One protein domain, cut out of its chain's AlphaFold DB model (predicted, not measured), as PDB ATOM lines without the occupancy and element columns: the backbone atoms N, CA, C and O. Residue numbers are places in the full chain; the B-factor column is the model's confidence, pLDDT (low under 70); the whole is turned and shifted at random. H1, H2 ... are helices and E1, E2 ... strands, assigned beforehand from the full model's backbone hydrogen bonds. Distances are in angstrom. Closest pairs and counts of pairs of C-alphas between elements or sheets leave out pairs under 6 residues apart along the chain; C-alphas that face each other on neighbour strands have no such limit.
ATOM      1  N   PRO A 106      62.997  39.798   0.528       83.94
ATOM      2  CA  PRO A 106      61.659  39.210   0.610       83.94
ATOM      3  C   PRO A 106      60.623  39.896  -0.291       83.94
ATOM      4  O   PRO A 106      59.747  39.221  -0.823       83.94
ATOM      5  N   VAL A 107      60.733  41.212  -0.501       85.88
ATOM      6  CA  VAL A 107      59.848  41.984  -1.389       85.88
ATOM      7  C   VAL A 107      60.128  41.622  -2.844       85.88
ATOM      8  O   VAL A 107      59.205  41.302  -3.590       85.88
ATOM      9  N   VAL A 108      61.406  41.598  -3.233       85.25
ATOM     10  CA  VAL A 108      61.846  41.198  -4.581       85.25
ATOM     11  C   VAL A 108      61.344  39.794  -4.923       85.25
ATOM     12  O   VAL A 108      60.838  39.561  -6.022       85.25
ATOM     13  N   ARG A 109      61.417  38.865  -3.963       84.94
ATOM     14  CA  ARG A 109      60.917  37.495  -4.122       84.94
ATOM     15  C   ARG A 109      59.422  37.447  -4.437       84.94
ATOM     16  O   ARG A 109      59.029  36.645  -5.274       84.94
ATOM     17  N   GLN A 110      58.606  38.302  -3.819       85.94
ATOM     18  CA  GLN A 110      57.163  38.346  -4.085       85.94
ATOM     19  C   GLN A 110      56.854  38.829  -5.508       85.94
ATOM     20  O   GLN A 110      56.001  38.252  -6.176       85.94
ATOM     21  N   PHE A 111      57.595  39.818  -6.020       86.75
ATOM     22  CA  PHE A 111      57.457  40.251  -7.416       86.75
ATOM     23  C   PHE A 111      57.851  39.158  -8.408       86.75
ATOM     24  O   PHE A 111      57.144  38.941  -9.388       86.75
ATOM     25  N   LYS A 112      58.950  38.441  -8.140       85.31
ATOM     26  CA  LYS A 112      59.369  37.297  -8.962       85.31
ATOM     27  C   LYS A 112      58.337  36.172  -8.941       85.31
ATOM     28  O   LYS A 112      58.002  35.654 -10.000       85.31
ATOM     29  N   ALA A 113      57.805  35.850  -7.763       83.56
ATOM     30  CA  ALA A 113      56.791  34.814  -7.599       83.56
ATOM     31  C   ALA A 113      55.487  35.157  -8.335       83.56
ATOM     32  O   ALA A 113      54.943  34.312  -9.039       83.56
ATOM     33  N   GLU A 114      54.996  36.396  -8.227       85.69
ATOM     34  CA  GLU A 114      53.787  36.806  -8.952       85.69
ATOM     35  C   GLU A 114      54.023  36.879 -10.466       85.69
ATOM     36  O   GLU A 114      53.149  36.504 -11.243       85.69
ATOM     37  N   TYR A 115      55.210  37.299 -10.910       84.75
ATOM     38  CA  TYR A 115      55.561  37.288 -12.328       84.75
ATOM     39  C   TYR A 115      55.570  35.863 -12.902       84.75
ATOM     40  O   TYR A 115      54.971  35.609 -13.947       84.75
ATOM     41  N   GLU A 116      56.204  34.918 -12.204       82.38
ATOM     42  CA  GLU A 116      56.190  33.499 -12.571       82.38
ATOM     43  C   GLU A 116      54.757  32.956 -12.614       82.38
ATOM     44  O   GLU A 116      54.351  32.340 -13.602       82.38
ATOM     45  N   ARG A 117      53.948  33.266 -11.592       81.44
ATOM     46  CA  ARG A 117      52.532  32.884 -11.533       81.44
ATOM     47  C   ARG A 117      51.733  33.457 -12.702       81.44
ATOM     48  O   ARG A 117      50.900  32.746 -13.265       81.44
ATOM     49  N   ALA A 118      51.982  34.705 -13.090       81.12
ATOM     50  CA  ALA A 118      51.322  35.347 -14.220       81.12
ATOM     51  C   ALA A 118      51.696  34.671 -15.552       81.12
ATOM     52  O   ALA A 118      50.812  34.416 -16.369       81.12
ATOM     53  N   LEU A 119      52.968  34.299 -15.744       79.62
ATOM     54  CA  LEU A 119      53.412  33.544 -16.921       79.62
ATOM     55  C   LEU A 119      52.779  32.149 -16.994       79.62
ATOM     56  O   LEU A 119      52.257  31.762 -18.039       79.62
ATOM     57  N   VAL A 120      52.766  31.420 -15.876       79.50
ATOM     58  CA  VAL A 120      52.096  30.111 -15.764       79.50
ATOM     59  C   VAL A 120      50.582  30.233 -15.998       79.50
ATOM     60  O   VAL A 120      49.947  29.300 -16.494       79.50
ATOM     61  N   SER A 121      50.018  31.406 -15.701       77.31
ATOM     62  CA  SER A 121      48.623  31.782 -15.962       77.31
ATOM     63  C   SER A 121      48.381  32.357 -17.370       77.31
ATOM     64  O   SER A 121      47.338  32.958 -17.620       77.31
ATOM     65  N   PHE A 122      49.333  32.206 -18.299       76.38
ATOM     66  CA  PHE A 122      49.255  32.691 -19.687       76.38
ATOM     67  C   PHE A 122      48.989  34.193 -19.829       76.38
ATOM     68  O   PHE A 122      48.489  34.649 -20.862       76.38
ATOM     69  N   VAL A 123      49.342  34.990 -18.820       75.94
ATOM     70  CA  VAL A 123      49.388  36.438 -18.980       75.94
ATOM     71  C   VAL A 123      50.546  36.727 -19.940       75.94
ATOM     72  O   VAL A 123      51.692  36.395 -19.630       75.94
ATOM     73  N   PRO A 124      50.287  37.310 -21.122       68.94
ATOM     74  CA  PRO A 124      51.326  37.548 -22.102       68.94
ATOM     75  C   PRO A 124      52.198  38.673 -21.567       68.94
ATOM     76  O   PRO A 124      51.792  39.821 -21.652       68.94
ATOM     77  N   LEU A 125      53.358  38.374 -20.991       71.44
ATOM     78  CA  LEU A 125      54.319  39.364 -20.499       71.44
ATOM     79  C   LEU A 125      55.478  39.442 -21.499       71.44
ATOM     80  O   LEU A 125      56.039  38.429 -21.899       71.44
ATOM     81  N   GLY A 126      55.774  40.648 -21.975       58.22
ATOM     82  CA  GLY A 126      56.622  40.921 -23.143       58.22
ATOM     83  C   GLY A 126      57.855  41.786 -22.863       58.22
ATOM     84  O   GLY A 126      58.469  42.262 -23.815       58.22
ATOM     85  N   GLY A 127      58.194  42.026 -21.590       62.00
ATOM     86  CA  GLY A 127      59.383  42.783 -21.146       62.00
ATOM     87  C   GLY A 127      59.048  44.061 -20.368       62.00
ATOM     88  O   GLY A 127      57.916  44.510 -20.405       62.00
ATOM     89  N   VAL A 128      59.985  44.672 -19.645       61.38
ATOM     90  CA  VAL A 128      59.705  45.900 -18.868       61.38
ATOM     91  C   VAL A 128      59.481  47.098 -19.801       61.38
ATOM     92  O   VAL A 128      60.241  47.312 -20.751       61.38
ATOM     93  N   LEU A 129      58.453  47.913 -19.535       57.59
ATOM     94  CA  LEU A 129      58.215  49.167 -20.259       57.59
ATOM     95  C   LEU A 129      59.229  50.234 -19.819       57.59
ATOM     96  O   LEU A 129      58.908  51.138 -19.067       57.59
ATOM     97  N   GLY A 130      60.465  50.121 -20.311       49.47
ATOM     98  CA  GLY A 130      61.427  51.226 -20.302       49.47
ATOM     99  C   GLY A 130      62.272  51.398 -19.036       49.47
ATOM    100  O   GLY A 130      62.479  52.528 -18.617       49.47
ATOM    101  N   ALA A 131      62.827  50.318 -18.475       47.53
ATOM    102  CA  ALA A 131      63.742  50.368 -17.320       47.53
ATOM    103  C   ALA A 131      63.113  50.799 -15.974       47.53
ATOM    104  O   ALA A 131      63.841  51.182 -15.055       47.53
ATOM    105  N   ASP A 132      61.791  50.662 -15.821       59.88
ATOM    106  CA  ASP A 132      61.103  50.841 -14.541       59.88
ATOM    107  C   ASP A 132      61.485  49.722 -13.565       59.88
ATOM    108  O   ASP A 132      60.890  48.640 -13.503       59.88
ATOM    109  N   ARG A 133      62.522  50.016 -12.783       74.62
ATOM    110  CA  ARG A 133      62.807  49.338 -11.526       74.62
ATOM    111  C   ARG A 133      61.576  49.403 -10.619       74.62
ATOM    112  O   ARG A 133      60.733  50.295 -10.747       74.62
ATOM    113  N   LEU A 134      61.497  48.474  -9.672       81.94
ATOM    114  CA  LEU A 134      60.583  48.573  -8.545       81.94
ATOM    115  C   LEU A 134      60.654  49.977  -7.951       81.94
ATOM    116  O   LEU A 134      61.719  50.421  -7.518       81.94
ATOM    117  N   HIS A 135      59.517  50.659  -7.930       79.44
ATOM    118  CA  HIS A 135      59.422  52.021  -7.434       79.44
ATOM    119  C   HIS A 135      58.202  52.187  -6.540       79.44
ATOM    120  O   HIS A 135      57.234  51.426  -6.595       79.44
ATOM    121  N   ARG A 136      58.269  53.202  -5.677       83.19
ATOM    122  CA  ARG A 136      57.153  53.590  -4.821       83.19
ATOM    123  C   ARG A 136      56.201  54.458  -5.628       83.19
ATOM    124  O   ARG A 136      56.552  55.569  -6.019       83.19
ATOM    125  N   TRP A 137      54.993  53.961  -5.843       82.44
ATOM    126  CA  TRP A 137      53.887  54.769  -6.318       82.44
ATOM    127  C   TRP A 137      53.209  55.401  -5.104       82.44
ATOM    128  O   TRP A 137      52.561  54.713  -4.315       82.44
ATOM    129  N   THR A 138      53.435  56.700  -4.916       84.38
ATOM    130  CA  THR A 138      52.953  57.459  -3.761       84.38
ATOM    131  C   THR A 138      51.960  58.527  -4.200       84.38
ATOM    132  O   THR A 138      52.288  59.391  -5.013       84.38
ATOM    133  N   ASN A 139      50.768  58.523  -3.606       84.56
ATOM    134  CA  ASN A 139      49.726  59.507  -3.875       84.56
ATOM    135  C   ASN A 139      49.246  60.152  -2.574       84.56
ATOM    136  O   ASN A 139      49.132  59.495  -1.539       84.56
ATOM    137  N   LYS A 140      48.898  61.440  -2.642       84.25
ATOM    138  CA  LYS A 140      48.155  62.112  -1.571       84.25
ATOM    139  C   LYS A 140      46.660  61.898  -1.774       84.25
ATOM    140  O   LYS A 140      46.152  62.119  -2.873       84.25
ATOM    141  N   LYS A 141      45.972  61.485  -0.716       81.81
ATOM    142  CA  LYS A 141      44.512  61.428  -0.661       81.81
ATOM    143  C   LYS A 141      43.935  62.823  -0.412       81.81
ATOM    144  O   LYS A 141      44.639  63.742   0.012       81.81
ATOM    145  N   GLY A 142      42.636  62.976  -0.671       74.19
ATOM    146  CA  GLY A 142      41.918  64.240  -0.466       74.19
ATOM    147  C   GLY A 142      41.895  64.720   0.992       74.19
ATOM    148  O   GLY A 142      41.750  65.914   1.231       74.19
ATOM    149  N   ASP A 143      42.093  63.814   1.953       80.06
ATOM    150  CA  ASP A 143      42.199  64.102   3.392       80.06
ATOM    151  C   ASP A 143      43.620  64.509   3.842       80.06
ATOM    152  O   ASP A 143      43.861  64.733   5.026       80.06
ATOM    153  N   GLY A 144      44.574  64.606   2.910       81.38
ATOM    154  CA  GLY A 144      45.971  64.944   3.187       81.38
ATOM    155  C   GLY A 144      46.845  63.759   3.612       81.38
ATOM    156  O   GLY A 144      48.068  63.915   3.678       81.38
ATOM    157  N   SER A 145      46.266  62.576   3.842       85.06
ATOM    158  CA  SER A 145      47.030  61.352   4.089       85.06
ATOM    159  C   SER A 145      47.748  60.881   2.819       85.06
ATOM    160  O   SER A 145      47.435  61.291   1.698       85.06
ATOM    161  N   THR A 146      48.773  60.044   2.983       84.25
ATOM    162  CA  THR A 146      49.567  59.514   1.868       84.25
ATOM    163  C   THR A 146      49.382  58.008   1.773       84.25
ATOM    164  O   THR A 146      49.467  57.307   2.778       84.25
ATOM    165  N   VAL A 147      49.160  57.511   0.560       83.00
ATOM    166  CA  VAL A 147      49.119  56.082   0.248       83.00
ATOM    167  C   VAL A 147      50.284  55.737  -0.664       83.00
ATOM    168  O   VAL A 147      50.539  56.434  -1.645       83.00
ATOM    169  N   THR A 148      50.995  54.664  -0.325       85.00
ATOM    170  CA  THR A 148      52.162  54.191  -1.073       85.00
ATOM    171  C   THR A 148      52.061  52.693  -1.311       85.00
ATOM    172  O   THR A 148      51.770  51.943  -0.377       85.00
ATOM    173  N   ALA A 149      52.355  52.263  -2.534       85.62
ATOM    174  CA  ALA A 149      52.591  50.864  -2.881       85.62
ATOM    175  C   ALA A 149      53.898  50.734  -3.667       85.62
ATOM    176  O   ALA A 149      54.317  51.675  -4.343       85.62
ATOM    177  N   LEU A 150      54.547  49.574  -3.577       88.00
ATOM    178  CA  LEU A 150      55.608  49.217  -4.514       88.00
ATOM    179  C   LEU A 150      54.985  48.628  -5.776       88.00
ATOM    180  O   LEU A 150      54.091  47.782  -5.680       88.00
ATOM    181  N   VAL A 151      55.455  49.068  -6.941       86.94
ATOM    182  CA  VAL A 151      54.956  48.602  -8.237       86.94
ATOM    183  C   VAL A 151      56.078  48.379  -9.249       86.94
ATOM    184  O   VAL A 151      57.162  48.957  -9.137       86.94
ATOM    185  N   GLN A 152      55.794  47.547 -10.250       85.44
ATOM    186  CA  GLN A 152      56.614  47.372 -11.446       85.44
ATOM    187  C   GLN A 152      55.718  47.335 -12.690       85.44
ATOM    188  O   GLN A 152      54.740  46.585 -12.732       85.44
ATOM    189  N   ASN A 153      56.060  48.128 -13.706       83.06
ATOM    190  CA  ASN A 153      55.284  48.256 -14.941       83.06
ATOM    191  C   ASN A 153      55.793  47.281 -16.008       83.06
ATOM    192  O   ASN A 153      57.002  47.163 -16.217       83.06
ATOM    193  N   TRP A 154      54.884  46.619 -16.727       77.25
ATOM    194  CA  TRP A 154      55.255  45.555 -17.661       77.25
ATOM    195  C   TRP A 154      54.630  45.708 -19.040       77.25
ATOM    196  O   TRP A 154      53.495  46.148 -19.184       77.25
ATOM    197  N   LYS A 155      55.412  45.311 -20.050       75.75
ATOM    198  CA  LYS A 155      55.000  45.044 -21.427       75.75
ATOM    199  C   LYS A 155      54.471  43.587 -21.545       75.75
ATOM    200  O   LYS A 155      54.589  42.773 -20.640       75.75
ATOM    201  N   SER A 156      53.877  43.268 -22.691       72.44
ATOM    202  CA  SER A 156      52.829  42.270 -22.999       72.44
ATOM    203  C   SER A 156      52.803  42.255 -24.496       72.44
ATOM    204  O   SER A 156      53.042  43.258 -25.179       72.44
ATOM    205  N   THR A 157      52.527  41.098 -25.037       67.00
ATOM    206  CA  THR A 157      52.475  40.939 -26.474       67.00
ATOM    207  C   THR A 157      51.126  41.389 -27.045       67.00
ATOM    208  O   THR A 157      51.016  41.515 -28.260       67.00
ATOM    209  N   ILE A 158      50.134  41.720 -26.200       70.81
ATOM    210  CA  ILE A 158      48.804  42.178 -26.624       70.81
ATOM    211  C   ILE A 158      48.635  43.681 -26.328       70.81
ATOM    212  O   ILE A 158      48.675  44.085 -25.165       70.81
ATOM    213  N   PRO A 159      48.444  44.533 -27.354       67.38
ATOM    214  CA  PRO A 159      48.319  45.975 -27.173       67.38
ATOM    215  C   PRO A 159      46.891  46.355 -26.751       67.38
ATOM    216  O   PRO A 159      46.046  46.635 -27.598       67.38
ATOM    217  N   LEU A 160      46.623  46.377 -25.443       70.38
ATOM    218  CA  LEU A 160      45.385  46.923 -24.877       70.38
ATOM    219  C   LEU A 160      45.682  48.264 -24.189       70.38
ATOM    220  O   LEU A 160      46.202  48.253 -23.073       70.38
ATOM    221  N   PRO A 161      45.376  49.415 -24.818       63.94
ATOM    222  CA  PRO A 161      45.693  50.714 -24.236       63.94
ATOM    223  C   PRO A 161      44.958  50.908 -22.904       63.94
ATOM    224  O   PRO A 161      43.772  50.599 -22.803       63.94
ATOM    225  N   ASN A 162      45.647  51.453 -21.899       69.00
ATOM    226  CA  ASN A 162      45.021  51.918 -20.661       69.00
ATOM    227  C   ASN A 162      45.107  53.444 -20.528       69.00
ATOM    228  O   ASN A 162      45.922  54.100 -21.183       69.00
ATOM    229  N   GLY A 163      44.277  54.013 -19.655       60.50
ATOM    230  CA  GLY A 163      44.216  55.456 -19.425       60.50
ATOM    231  C   GLY A 163      45.471  56.106 -18.821       60.50
ATOM    232  O   GLY A 163      45.524  57.332 -18.769       60.50
ATOM    233  N   TYR A 164      46.507  55.345 -18.441       69.75
ATOM    234  CA  TYR A 164      47.827  55.896 -18.098       69.75
ATOM    235  C   TYR A 164      48.764  56.040 -19.308       69.75
ATOM    236  O   TYR A 164      49.901  56.480 -19.152       69.75
ATOM    237  N   GLY A 165      48.331  55.655 -20.514       63.75
ATOM    238  CA  GLY A 165      49.184  55.655 -21.708       63.75
ATOM    239  C   GLY A 165      50.290  54.596 -21.666       63.75
ATOM    240  O   GLY A 165      51.070  54.476 -22.612       63.75
ATOM    241  N   LEU A 166      50.334  53.792 -20.599       64.56
ATOM    242  CA  LEU A 166      51.066  52.545 -20.593       64.56
ATOM    243  C   LEU A 166      50.330  51.643 -21.572       64.56
ATOM    244  O   LEU A 166      49.103  51.530 -21.497       64.56
ATOM    245  N   PRO A 167      51.024  50.969 -22.492       53.41
ATOM    246  CA  PRO A 167      50.308  50.072 -23.364       53.41
ATOM    247  C   PRO A 167      49.608  48.945 -22.577       53.41
ATOM    248  O   PRO A 167      48.958  48.162 -23.263       53.41
ATOM    249  N   GLN A 168      49.838  48.763 -21.242       71.75
ATOM    250  CA  GLN A 168      49.581  47.511 -20.494       71.75
ATOM    251  C   GLN A 168      49.701  47.515 -18.937       71.75
ATOM    252  O   GLN A 168      49.805  48.571 -18.326       71.75
ATOM    253  N   LEU A 169      49.672  46.305 -18.338       69.25
ATOM    254  CA  LEU A 169      49.523  45.908 -16.926       69.25
ATOM    255  C   LEU A 169      50.610  46.367 -15.935       69.25
ATOM    256  O   LEU A 169      51.738  46.703 -16.297       69.25
ATOM    257  N   ILE A 170      50.255  46.300 -14.649       74.75
ATOM    258  CA  ILE A 170      51.115  46.642 -13.509       74.75
ATOM    259  C   ILE A 170      51.136  45.465 -12.529       74.75
ATOM    260  O   ILE A 170      50.086  44.902 -12.218       74.75
ATOM    261  N   LEU A 171      52.320  45.119 -12.019       72.62
ATOM    262  CA  LEU A 171      52.460  44.324 -10.800       72.62
ATOM    263  C   LEU A 171      52.476  45.282  -9.615       72.62
ATOM    264  O   LEU A 171      53.335  46.163  -9.557       72.62
ATOM    265  N   ALA A 172      51.539  45.133  -8.686       78.81
ATOM    266  CA  ALA A 172      51.398  46.040  -7.556       78.81
ATOM    267  C   ALA A 172      51.268  45.277  -6.237       78.81
ATOM    268  O   ALA A 172      50.524  44.304  -6.137       78.81
ATOM    269  N   MET A 173      52.018  45.727  -5.233       81.69
ATOM    270  CA  MET A 173      52.035  45.132  -3.901       81.69
ATOM    271  C   MET A 173      50.923  45.711  -3.015       81.69
ATOM    272  O   MET A 173      50.660  46.916  -3.036       81.69
ATOM    273  N   ASP A 174      50.331  44.865  -2.173       77.75
ATOM    274  CA  ASP A 174      49.354  45.230  -1.126       77.75
ATOM    275  C   ASP A 174      49.963  46.133  -0.013       77.75
ATOM    276  O   ASP A 174      49.303  46.744   0.827       77.75
ATOM    277  N   GLY A 175      51.281  46.323  -0.022       68.31
ATOM    278  CA  GLY A 175      52.025  47.084   0.977       68.31
ATOM    279  C   GLY A 175      53.209  47.843   0.389       68.31
ATOM    280  O   GLY A 175      53.733  47.508  -0.668       68.31
ATOM    281  N   SER A 176      53.644  48.894   1.086       61.22
ATOM    282  CA  SER A 176      54.888  49.611   0.769       61.22
ATOM    283  C   SER A 176      56.137  48.866   1.242       61.22
ATOM    284  O   SER A 176      57.214  49.092   0.698       61.22
ATOM    285  N   ASP A 177      55.979  47.996   2.241       61.09
ATOM    286  CA  ASP A 177      57.081  47.387   2.998       61.09
ATOM    287  C   ASP A 177      57.017  45.847   3.001       61.09
ATOM    288  O   ASP A 177      57.779  45.187   3.704       61.09
ATOM    289  N   GLY A 178      56.112  45.264   2.208       71.38
ATOM    290  CA  GLY A 178      55.889  43.822   2.116       71.38
ATOM    291  C   GLY A 178      54.421  43.465   1.893       71.38
ATOM    292  O   GLY A 178      53.536  44.296   2.070       71.38
ATOM    293  N   GLY A 179      54.176  42.218   1.495       79.00
ATOM    294  CA  GLY A 179      52.844  41.685   1.208       79.00
ATOM    295  C   GLY A 179      52.789  40.957  -0.137       79.00
ATOM    296  O   GLY A 179      53.803  40.890  -0.840       79.00
ATOM    297  N   PRO A 180      51.628  40.390  -0.495       83.81
ATOM    298  CA  PRO A 180      51.423  39.806  -1.810       83.81
ATOM    299  C   PRO A 180      51.529  40.859  -2.916       83.81
ATOM    300  O   PRO A 180      51.207  42.036  -2.722       83.81
ATOM    301  N   VAL A 181      51.968  40.413  -4.087       88.31
ATOM    302  CA  VAL A 181      51.952  41.194  -5.324       88.31
ATOM    303  C   VAL A 181      50.835  40.649  -6.197       88.31
ATOM    304  O   VAL A 181      50.653  39.436  -6.269       88.31
ATOM    305  N   TYR A 182      50.102  41.542  -6.852       88.69
ATOM    306  CA  TYR A 182      49.013  41.188  -7.750       88.69
ATOM    307  C   TYR A 182      49.208  41.828  -9.117       88.69
ATOM    308  O   TYR A 182      49.582  43.000  -9.232       88.69
ATOM    309  N   CYS A 183      48.897  41.068 -10.161       87.50
ATOM    310  CA  CYS A 183      48.761  41.598 -11.510       87.50
ATOM    311  C   CYS A 183      47.441  42.377 -11.674       87.50
ATOM    312  O   CYS A 183      46.359  41.860 -11.387       87.50
ATOM    313  N   ILE A 184      47.517  43.619 -12.161       88.00
ATOM    314  CA  ILE A 184      46.356  44.430 -12.556       88.00
ATOM    315  C   ILE A 184      46.227  44.384 -14.080       88.00
ATOM    316  O   ILE A 184      46.981  45.038 -14.805       88.00
ATOM    317  N   ILE A 185      45.267  43.600 -14.573       82.06
ATOM    318  CA  ILE A 185      45.059  43.384 -16.012       82.06
ATOM    319  C   ILE A 185      44.466  44.626 -16.707       82.06
ATOM    320  O   ILE A 185      43.770  45.413 -16.062       82.06
ATOM    321  N   PRO A 186      44.653  44.802 -18.032       80.94
ATOM    322  CA  PRO A 186      44.240  46.017 -18.741       80.94
ATOM    323  C   PRO A 186      42.789  46.490 -18.555       80.94
ATOM    324  O   PRO A 186      42.621  47.687 -18.320       80.94
ATOM    325  N   PRO A 187      41.739  45.636 -18.596       84.56
ATOM    326  CA  PRO A 187      40.371  46.124 -18.395       84.56
ATOM    327  C   PRO A 187      40.171  46.776 -17.023       84.56
ATOM    328  O   PRO A 187      39.449  47.763 -16.911       84.56
ATOM    329  N   ILE A 188      40.842  46.262 -15.990       90.44
ATOM    330  CA  ILE A 188      40.810  46.834 -14.643       90.44
ATOM    331  C   ILE A 188      41.716  48.057 -14.554       90.44
ATOM    332  O   ILE A 188      41.314  49.071 -13.991       90.44
ATOM    333  N   LEU A 189      42.920  47.984 -15.121       87.94
ATOM    334  CA  LEU A 189      43.890  49.072 -15.072       87.94
ATOM    335  C   LEU A 189      43.366  50.344 -15.747       87.94
ATOM    336  O   LEU A 189      43.602  51.442 -15.248       87.94
ATOM    337  N   ASP A 190      42.610  50.207 -16.840       87.50
ATOM    338  CA  ASP A 190      41.948  51.349 -17.465       87.50
ATOM    339  C   ASP A 190      40.973  52.036 -16.500       87.50
ATOM    340  O   ASP A 190      41.040  53.247 -16.326       87.50
ATOM    341  N   LEU A 191      40.137  51.277 -15.787       90.12
ATOM    342  CA  LEU A 191      39.221  51.833 -14.786       90.12
ATOM    343  C   LEU A 191      39.967  52.439 -13.599       90.12
ATOM    344  O   LEU A 191      39.624  53.528 -13.148       90.12
ATOM    345  N   TYR A 192      41.013  51.759 -13.132       91.06
ATOM    346  CA  TYR A 192      41.870  52.211 -12.040       91.06
ATOM    347  C   TYR A 192      42.554  53.547 -12.365       91.06
ATOM    348  O   TYR A 192      42.817  54.343 -11.468       91.06
ATOM    349  N   SER A 193      42.786  53.832 -13.650       88.12
ATOM    350  CA  SER A 193      43.369  55.093 -14.116       88.12
ATOM    351  C   SER A 193      42.410  56.282 -14.150       88.12
ATOM    352  O   SER A 193      42.840  57.430 -14.276       88.12
ATOM    353  N   GLN A 194      41.108  56.033 -14.026       88.62
ATOM    354  CA  GLN A 194      40.102  57.073 -14.159       88.62
ATOM    355  C   GLN A 194      39.905  57.823 -12.839       88.62
ATOM    356  O   GLN A 194      39.934  57.259 -11.752       88.62
ATOM    357  N   ASN A 195      39.610  59.119 -12.939       89.69
ATOM    358  CA  ASN A 195      39.298  59.997 -11.805       89.69
ATOM    359  C   ASN A 195      37.873  59.761 -11.257       89.69
ATOM    360  O   ASN A 195      37.090  60.700 -11.090       89.69
ATOM    361  N   ARG A 196      37.496  58.493 -11.044       90.31
ATOM    362  CA  ARG A 196      36.177  58.070 -10.536       90.31
ATOM    363  C   ARG A 196      36.252  57.440  -9.138       90.31
ATOM    364  O   ARG A 196      35.232  56.979  -8.640       90.31
ATOM    365  N   GLY A 197      37.434  57.415  -8.523       90.19
ATOM    366  CA  GLY A 197      37.634  56.940  -7.158       90.19
ATOM    367  C   GLY A 197      37.171  57.935  -6.094       90.19
ATOM    368  O   GLY A 197      36.563  58.974  -6.383       90.19
ATOM    369  N   ILE A 198      37.498  57.632  -4.840       90.31
ATOM    370  CA  ILE A 198      37.257  58.500  -3.686       90.31
ATOM    371  C   ILE A 198      37.868  59.881  -3.944       90.31
ATOM    372  O   ILE A 198      38.990  60.020  -4.430       90.31
ATOM    373  N   GLY A 199      37.086  60.933  -3.685       88.81
ATOM    374  CA  GLY A 199      37.515  62.312  -3.928       88.81
ATOM    375  C   GLY A 199      37.801  62.643  -5.399       88.81
ATOM    376  O   GLY A 199      38.490  63.625  -5.659       88.81
ATOM    377  N   ARG A 200      37.292  61.851  -6.360       90.00
ATOM    378  CA  ARG A 200      37.621  61.940  -7.798       90.00
ATOM    379  C   ARG A 200      39.106  61.707  -8.099       90.00
ATOM    380  O   ARG A 200      39.605  62.181  -9.117       90.00
ATOM    381  N   ALA A 201      39.813  60.991  -7.231       89.50
ATOM    382  CA  ALA A 201      41.177  60.563  -7.497       89.50
ATOM    383  C   ALA A 201      41.199  59.279  -8.346       89.50
ATOM    384  O   ALA A 201      40.236  58.511  -8.363       89.50
ATOM    385  N   ALA A 202      42.313  59.061  -9.040       89.75
ATOM    386  CA  ALA A 202      42.645  57.812  -9.718       89.75
ATOM    387  C   ALA A 202      43.679  57.009  -8.912       89.75
ATOM    388  O   ALA A 202      44.303  57.514  -7.971       89.75
ATOM    389  N   GLY A 203      43.900  55.767  -9.329       89.19
ATOM    390  CA  GLY A 203      44.933  54.884  -8.808       89.19
ATOM    391  C   GLY A 203      44.825  54.656  -7.303       89.19
ATOM    392  O   GLY A 203      43.730  54.616  -6.735       89.19
ATOM    393  N   LEU A 204      45.980  54.565  -6.641       89.69
ATOM    394  CA  LEU A 204      46.078  54.277  -5.208       89.69
ATOM    395  C   LEU A 204      45.291  55.260  -4.335       89.69
ATOM    396  O   LEU A 204      44.710  54.850  -3.335       89.69
ATOM    397  N   ALA A 205      45.251  56.545  -4.699       89.31
ATOM    398  CA  ALA A 205      44.525  57.553  -3.922       89.31
ATOM    399  C   ALA A 205      43.002  57.459  -4.058       89.31
ATOM    400  O   ALA A 205      42.304  57.905  -3.152       89.31
ATOM    401  N   GLY A 206      42.500  56.941  -5.182       91.75
ATOM    402  CA  GLY A 206      41.064  56.849  -5.444       91.75
ATOM    403  C   GLY A 206      40.446  55.504  -5.078       91.75
ATOM    404  O   GLY A 206      39.290  55.460  -4.667       91.75
ATOM    405  N   TYR A 207      41.193  54.419  -5.259       93.00
ATOM    406  CA  TYR A 207      40.675  53.052  -5.155       93.00
ATOM    407  C   TYR A 207      41.425  52.206  -4.120       93.00
ATOM    408  O   TYR A 207      40.955  51.134  -3.741       93.00
ATOM    409  N   GLY A 208      42.581  52.678  -3.648       91.56
ATOM    410  CA  GLY A 208      43.422  51.940  -2.718       91.56
ATOM    411  C   GLY A 208      44.342  50.919  -3.390       91.56
ATOM    412  O   GLY A 208      44.563  50.940  -4.605       91.56
ATOM    413  N   LYS A 209      44.927  50.050  -2.563       90.81
ATOM    414  CA  LYS A 209      45.913  49.033  -2.966       90.81
ATOM    415  C   LYS A 209      45.215  47.761  -3.448       90.81
ATOM    416  O   LYS A 209      44.107  47.504  -2.982       90.81
ATOM    417  N   PRO A 210      45.804  46.981  -4.369       91.81
ATOM    418  CA  PRO A 210      45.204  45.718  -4.791       91.81
ATOM    419  C   PRO A 210      45.215  44.703  -3.642       91.81
ATOM    420  O   PRO A 210      46.232  44.535  -2.979       91.81
ATOM    421  N   MET A 211      44.091  44.008  -3.460       90.56
ATOM    422  CA  MET A 211      43.901  42.974  -2.429       90.56
ATOM    423  C   MET A 211      43.788  41.567  -3.036       90.56
ATOM    424  O   MET A 211      43.878  40.558  -2.340       90.56
ATOM    425  N   THR A 212      43.535  41.481  -4.346       89.88
ATOM    426  CA  THR A 212      43.349  40.221  -5.077       89.88
ATOM    427  C   THR A 212      43.954  40.308  -6.476       89.88
ATOM    428  O   THR A 212      44.097  41.398  -7.037       89.88
ATOM    429  N   GLY A 213      44.217  39.153  -7.096       87.56
ATOM    430  CA  GLY A 213      44.316  39.051  -8.556       87.56
ATOM    431  C   GLY A 213      42.952  39.266  -9.233       87.56
ATOM    432  O   GLY A 213      41.932  39.433  -8.550       87.56
ATOM    433  N   SER A 214      42.919  39.258 -10.569       87.38
ATOM    434  CA  SER A 214      41.667  39.341 -11.328       87.38
ATOM    435  C   SER A 214      40.848  38.055 -11.215       87.38
ATOM    436  O   SER A 214      41.353  36.943 -11.384       87.38
ATOM    437  N   PHE A 215      39.552  38.208 -10.982       88.06
ATOM    438  CA  PHE A 215      38.585  37.119 -10.909       88.06
ATOM    439  C   PHE A 215      37.373  37.430 -11.789       88.06
ATOM    440  O   PHE A 215      37.229  38.536 -12.312       88.06
ATOM    441  N   LEU A 216      36.530  36.428 -12.019       87.06
ATOM    442  CA  LEU A 216      35.320  36.599 -12.813       87.06
ATOM    443  C   LEU A 216      34.195  37.114 -11.911       87.06
ATOM    444  O   LEU A 216      34.123  36.728 -10.752       87.06
ATOM    445  N   MET A 217      33.310  37.965 -12.413       85.50
ATOM    446  CA  MET A 217      32.103  38.367 -11.690       85.50
ATOM    447  C   MET A 217      30.897  38.347 -12.615       85.50
ATOM    448  O   MET A 217      31.025  38.640 -13.801       85.50
ATOM    449  N   ARG A 218      29.720  38.005 -12.087       81.62
ATOM    450  CA  ARG A 218      28.463  38.114 -12.831       81.62
ATOM    451  C   ARG A 218      27.912  39.539 -12.702       81.62
ATOM    452  O   ARG A 218      27.666  40.001 -11.593       81.62
ATOM    453  N   ASP A 219      27.697  40.220 -13.826       82.62
ATOM    454  CA  ASP A 219      26.993  41.510 -13.916       82.62
ATOM    455  C   ASP A 219      25.745  41.311 -14.791       82.62
ATOM    456  O   ASP A 219      25.809  41.255 -16.021       82.62
ATOM    457  N   GLY A 220      24.599  41.102 -14.137       82.19
ATOM    458  CA  GLY A 220      23.354  40.712 -14.802       82.19
ATOM    459  C   GLY A 220      23.440  39.321 -15.442       82.19
ATOM    460  O   GLY A 220      23.614  38.309 -14.758       82.19
ATOM    461  N   GLU A 221      23.290  39.258 -16.763       78.44
ATOM    462  CA  GLU A 221      23.372  38.010 -17.541       78.44
ATOM    463  C   GLU A 221      24.775  37.727 -18.094       78.44
ATOM    464  O   GLU A 221      25.002  36.669 -18.674       78.44
ATOM    465  N   SER A 222      25.721  38.654 -17.920       79.50
ATOM    466  CA  SER A 222      27.075  38.551 -18.471       79.50
ATOM    467  C   SER A 222      28.122  38.343 -17.385       79.50
ATOM    468  O   SER A 222      27.931  38.711 -16.225       79.50
ATOM    469  N   TYR A 223      29.259  37.779 -17.784       85.88
ATOM    470  CA  TYR A 223      30.457  37.732 -16.958       85.88
ATOM    471  C   TYR A 223      31.391  38.888 -17.312       85.88
ATOM    472  O   TYR A 223      31.535  39.234 -18.483       85.88
ATOM    473  N   VAL A 224      32.028  39.468 -16.299       89.38
ATOM    474  CA  VAL A 224      32.979  40.582 -16.404       89.38
ATOM    475  C   VAL A 224      34.242  40.271 -15.603       89.38
ATOM    476  O   VAL A 224      34.233  39.417 -14.715       89.38
ATOM    477  N   TYR A 225      35.337  40.965 -15.903       90.94
ATOM    478  CA  TYR A 225      36.531  40.942 -15.063       90.94
ATOM    479  C   TYR A 225      36.272  41.754 -13.802       90.94
ATOM    480  O   TYR A 225      35.716  42.848 -13.878       90.94
ATOM    481  N   ALA A 226      36.723  41.268 -12.657       92.44
ATOM    482  CA  ALA A 226      36.682  42.000 -11.409       92.44
ATOM    483  C   ALA A 226      38.024  41.931 -10.683       92.44
ATOM    484  O   ALA A 226      38.782  40.972 -10.833       92.44
ATOM    485  N   GLN A 227      38.325  42.960  -9.898       93.75
ATOM    486  CA  GLN A 227      39.473  42.962  -8.997       93.75
ATOM    487  C   GLN A 227      39.168  43.822  -7.775       93.75
ATOM    488  O   GLN A 227      38.585  44.907  -7.900       93.75
ATOM    489  N   ARG A 228      39.554  43.322  -6.598       94.44
ATOM    490  CA  ARG A 228      39.356  44.021  -5.332       94.44
ATOM    491  C   ARG A 228      40.575  44.867  -4.998       94.44
ATOM    492  O   ARG A 228      41.718  44.413  -5.071       94.44
ATOM    493  N   PHE A 229      40.286  46.079  -4.560       94.31
ATOM    494  CA  PHE A 229      41.210  47.009  -3.945       94.31
ATOM    495  C   PHE A 229      40.730  47.339  -2.533       94.31
ATOM    496  O   PHE A 229      39.567  47.117  -2.194       94.31
ATOM    497  N   SER A 230      41.617  47.892  -1.708       93.00
ATOM    498  CA  SER A 230      41.326  48.173  -0.301       93.00
ATOM    499  C   SER A 230      40.138  49.126  -0.107       93.00
ATOM    500  O   SER A 230      39.507  49.081   0.944       93.00
ATOM    501  N   GLU A 231      39.823  49.971  -1.098       93.81
ATOM    502  CA  GLU A 231      38.716  50.942  -1.039       93.81
ATOM    503  C   GLU A 231      37.710  50.811  -2.191       93.81
ATOM    504  O   GLU A 231      36.803  51.640  -2.311       93.81
ATOM    505  N   ALA A 232      37.866  49.811  -3.065       95.25
ATOM    506  CA  ALA A 232      36.956  49.637  -4.185       95.25
ATOM    507  C   ALA A 232      36.916  48.219  -4.760       95.25
ATOM    508  O   ALA A 232      37.897  47.482  -4.746       95.25
ATOM    509  N   LEU A 233      35.793  47.888  -5.390       94.94
ATOM    510  CA  LEU A 233      35.668  46.801  -6.354       94.94
ATOM    511  C   LEU A 233      35.537  47.380  -7.760       94.94
ATOM    512  O   LEU A 233      34.641  48.188  -8.014       94.94
ATOM    513  N   LEU A 234      36.401  46.961  -8.682       95.00
ATOM    514  CA  LEU A 234      36.333  47.395 -10.079       95.00
ATOM    515  C   LEU A 234      35.819  46.266 -10.963       95.00
ATOM    516  O   LEU A 234      36.363  45.168 -10.904       95.00
ATOM    517  N   TYR A 235      34.806  46.548 -11.787       93.75
ATOM    518  CA  TYR A 235      34.264  45.640 -12.805       93.75
ATOM    519  C   TYR A 235      34.628  46.152 -14.188       93.75
ATOM    520  O   TYR A 235      34.125  47.198 -14.592       93.75
ATOM    521  N   GLY A 236      35.464  45.411 -14.907       91.25
ATOM    522  CA  GLY A 236      35.908  45.721 -16.260       91.25
ATOM    523  C   GLY A 236      35.360  44.753 -17.299       91.25
ATOM    524  O   GLY A 236      35.232  43.554 -17.075       91.25
ATOM    525  N   SER A 237      35.085  45.285 -18.477       88.94
ATOM    526  CA  SER A 237      34.705  44.550 -19.679       88.94
ATOM    527  C   SER A 237      35.474  45.125 -20.860       88.94
ATOM    528  O   SER A 237      35.886  46.284 -20.825       88.94
ATOM    529  N   LEU A 238      35.678  44.317 -21.893       86.50
ATOM    530  CA  LEU A 238      36.313  44.734 -23.136       86.50
ATOM    531  C   LEU A 238      35.294  44.576 -24.262       86.50
ATOM    532  O   LEU A 238      34.654  43.528 -24.364       86.50
ATOM    533  N   ASP A 239      35.134  45.603 -25.092       84.25
ATOM    534  CA  ASP A 239      34.367  45.467 -26.331       84.25
ATOM    535  C   ASP A 239      35.150  44.672 -27.390       84.25
ATOM    536  O   ASP A 239      36.281  44.236 -27.169       84.25
ATOM    537  N   VAL A 240      34.556  44.477 -28.569       80.75
ATOM    538  CA  VAL A 240      35.166  43.692 -29.656       80.75
ATOM    539  C   VAL A 240      36.422  44.342 -30.250       80.75
ATOM    540  O   VAL A 240      37.158  43.677 -30.972       80.75
ATOM    541  N   GLN A 241      36.682  45.619 -29.950       81.81
ATOM    542  CA  GLN A 241      37.899  46.348 -30.309       81.81
ATOM    543  C   GLN A 241      38.927  46.379 -29.164       81.81
ATOM    544  O   GLN A 241      40.000  46.961 -29.325       81.81
ATOM    545  N   GLY A 242      38.622  45.767 -28.016       79.19
ATOM    546  CA  GLY A 242      39.493  45.752 -26.844       79.19
ATOM    547  C   GLY A 242      39.450  47.048 -26.035       79.19
ATOM    548  O   GLY A 242      40.346  47.294 -25.227       79.19
ATOM    549  N   LYS A 243      38.437  47.899 -26.226       84.06
ATOM    550  CA  LYS A 243      38.252  49.097 -25.404       84.06
ATOM    551  C   LYS A 243      37.621  48.711 -24.071       84.06
ATOM    552  O   LYS A 243      36.596  48.030 -24.035       84.06
ATOM    553  N   SER A 244      38.214  49.190 -22.978       85.06
ATOM    554  CA  SER A 244      37.683  48.947 -21.640       85.06
ATOM    555  C   SER A 244      36.445  49.793 -21.346       85.06
ATOM    556  O   SER A 244      36.346  50.968 -21.711       85.06
ATOM    557  N   SER A 245      35.487  49.186 -20.656       88.19
ATOM    558  CA  SER A 245      34.366  49.869 -20.023       88.19
ATOM    559  C   SER A 245      33.990  49.157 -18.730       88.19
ATOM    560  O   SER A 245      34.317  47.982 -18.541       88.19
ATOM    561  N   GLY A 246      33.311  49.848 -17.817       90.00
ATOM    562  CA  GLY A 246      33.036  49.240 -16.529       90.00
ATOM    563  C   GLY A 246      32.485  50.158 -15.456       90.00
ATOM    564  O   GLY A 246      32.182  51.333 -15.689       90.00
ATOM    565  N   LYS A 247      32.361  49.576 -14.265       92.31
ATOM    566  CA  LYS A 247      31.818  50.198 -13.057       92.31
ATOM    567  C   LYS A 247      32.846  50.108 -11.934       92.31
ATOM    568  O   LYS A 247      33.659  49.189 -11.886       92.31
ATOM    569  N   SER A 248      32.777  51.060 -11.015       93.12
ATOM    570  CA  SER A 248      33.548  51.060  -9.775       93.12
ATOM    571  C   SER A 248      32.592  51.172  -8.600       93.12
ATOM    572  O   SER A 248      31.761  52.082  -8.576       93.12
ATOM    573  N   PHE A 249      32.734  50.286  -7.625       94.00
ATOM    574  CA  PHE A 249      32.000  50.330  -6.367       94.00
ATOM    575  C   PHE A 249      32.982  50.751  -5.283       94.00
ATOM    576  O   PHE A 249      33.953  50.044  -5.031       94.00
ATOM    577  N   LEU A 250      32.776  51.936  -4.708       95.00
ATOM    578  CA  LEU A 250      33.654  52.490  -3.680       95.00
ATOM    579  C   LEU A 250      33.206  51.958  -2.322       95.00
ATOM    580  O   LEU A 250      32.298  52.500  -1.695       95.00
ATOM    581  N   GLU A 251      33.815  50.857  -1.918       92.31
ATOM    582  CA  GLU A 251      33.538  50.160  -0.671       92.31
ATOM    583  C   GLU A 251      34.841  49.528  -0.154       92.31
ATOM    584  O   GLU A 251      35.634  49.022  -0.959       92.31
ATOM    585  N   PRO A 252      35.090  49.544   1.168       92.12
ATOM    586  CA  PRO A 252      36.242  48.861   1.738       92.12
ATOM    587  C   PRO A 252      36.240  47.369   1.406       92.12
ATOM    588  O   PRO A 252      35.180  46.741   1.329       92.12
ATOM    589  N   ALA A 253      37.427  46.788   1.248       91.88
ATOM    590  CA  ALA A 253      37.555  45.345   1.088       91.88
ATOM    591  C   ALA A 253      36.967  44.609   2.317       91.88
ATOM    592  O   ALA A 253      37.297  44.982   3.451       91.88
TER     593      ALA A 253
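This is residues 106 to 253 of the 424 residues of an uncharacterized protein of Treponema sp (UniProt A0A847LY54). Two strongly twisted four-stranded sheets, E1 to E4 and E5 to E8, make two lobes, with the short helices H2 and H3 between them. The long helix H1 covers E3 and E4 on the face of its sheet away from H3, while H2 packs on E7 and E8. The printed part has 148 residues with three named helices and eight named strands, in the order H1 E1 E2 E3 E4 H2 H3 E5 E6 E7 E8. The class is mixed; each sheet, in order E1 E2 E3 E4 and E5 E6 E7 E8, is an antiparallel meander, each strand the neighbour of the one before. The whole is compact, with a radius of gyration of the C-alphas of 14.4 A and spans of 42 by 39 by 24 A.

Find C-alpha 106 at (61.659, 39.210, 0.610); from there H1 runs 21.0 A to residue 120. Next come E1, residues 135 to 140, 16.2 A long, and E2, residues 146 to 155, 28.0 A, which bends by 51 degrees at Leu 150. E3 is residues 170 to 173, E4 residues 181 to 184, H2 residues 186 to 192 and H3 residues 203 to 207. Then find E5, residues 215 to 219, E6, residues 222 to 229, 22.0 A, E7, residues 232 to 238, 19.6 A, and E8, residues 244 to 249, ending at C-alpha 249 (32.000, 50.330, -6.367).

Start at H1, over E3 and E4 at a height over the sheet of 8.4 A; its closest C-alphas to E4 are Phe 111 and Val 181, 6.0 A. In the hairpin E1 and E2, look for N 137 and O 149, 2.8 A; in E2 and E3, N 152 and O 171, 2.9 A; in E3 and E4, N 182 and O 172, 2.9 A. H3 is on the opposite face from H1, over E1, with C-alphas Asn 139 and Ala 205 closest at 5.6 A. H2 is on the sheet E5 E6 E7 E8 at a height of 6.9 A, on the same face as H3; its closest C-alphas to E7 are Pro 187 and Gly 236, 5.0 A. There the hairpins show N 217 and O 224, 2.9 A, N 225 and O 236, 2.8 A, and N 235 and O 247, 2.9 A. Every O i to N i+4 pair is within hydrogen-bond range in H1 and H3, and 2 of 3 in H2. H1 is apart from H2 and H3.

The C-alphas of Pro 106 and Glu 221 are farthest apart, 42.4 A. The printed part has no cut. The links H1 to E1 and E2 to E3 are long. Mean pLDDT of the printed part is 82.1; look for values under 70 at, among others, residues 126 to 132 and 161 to 167.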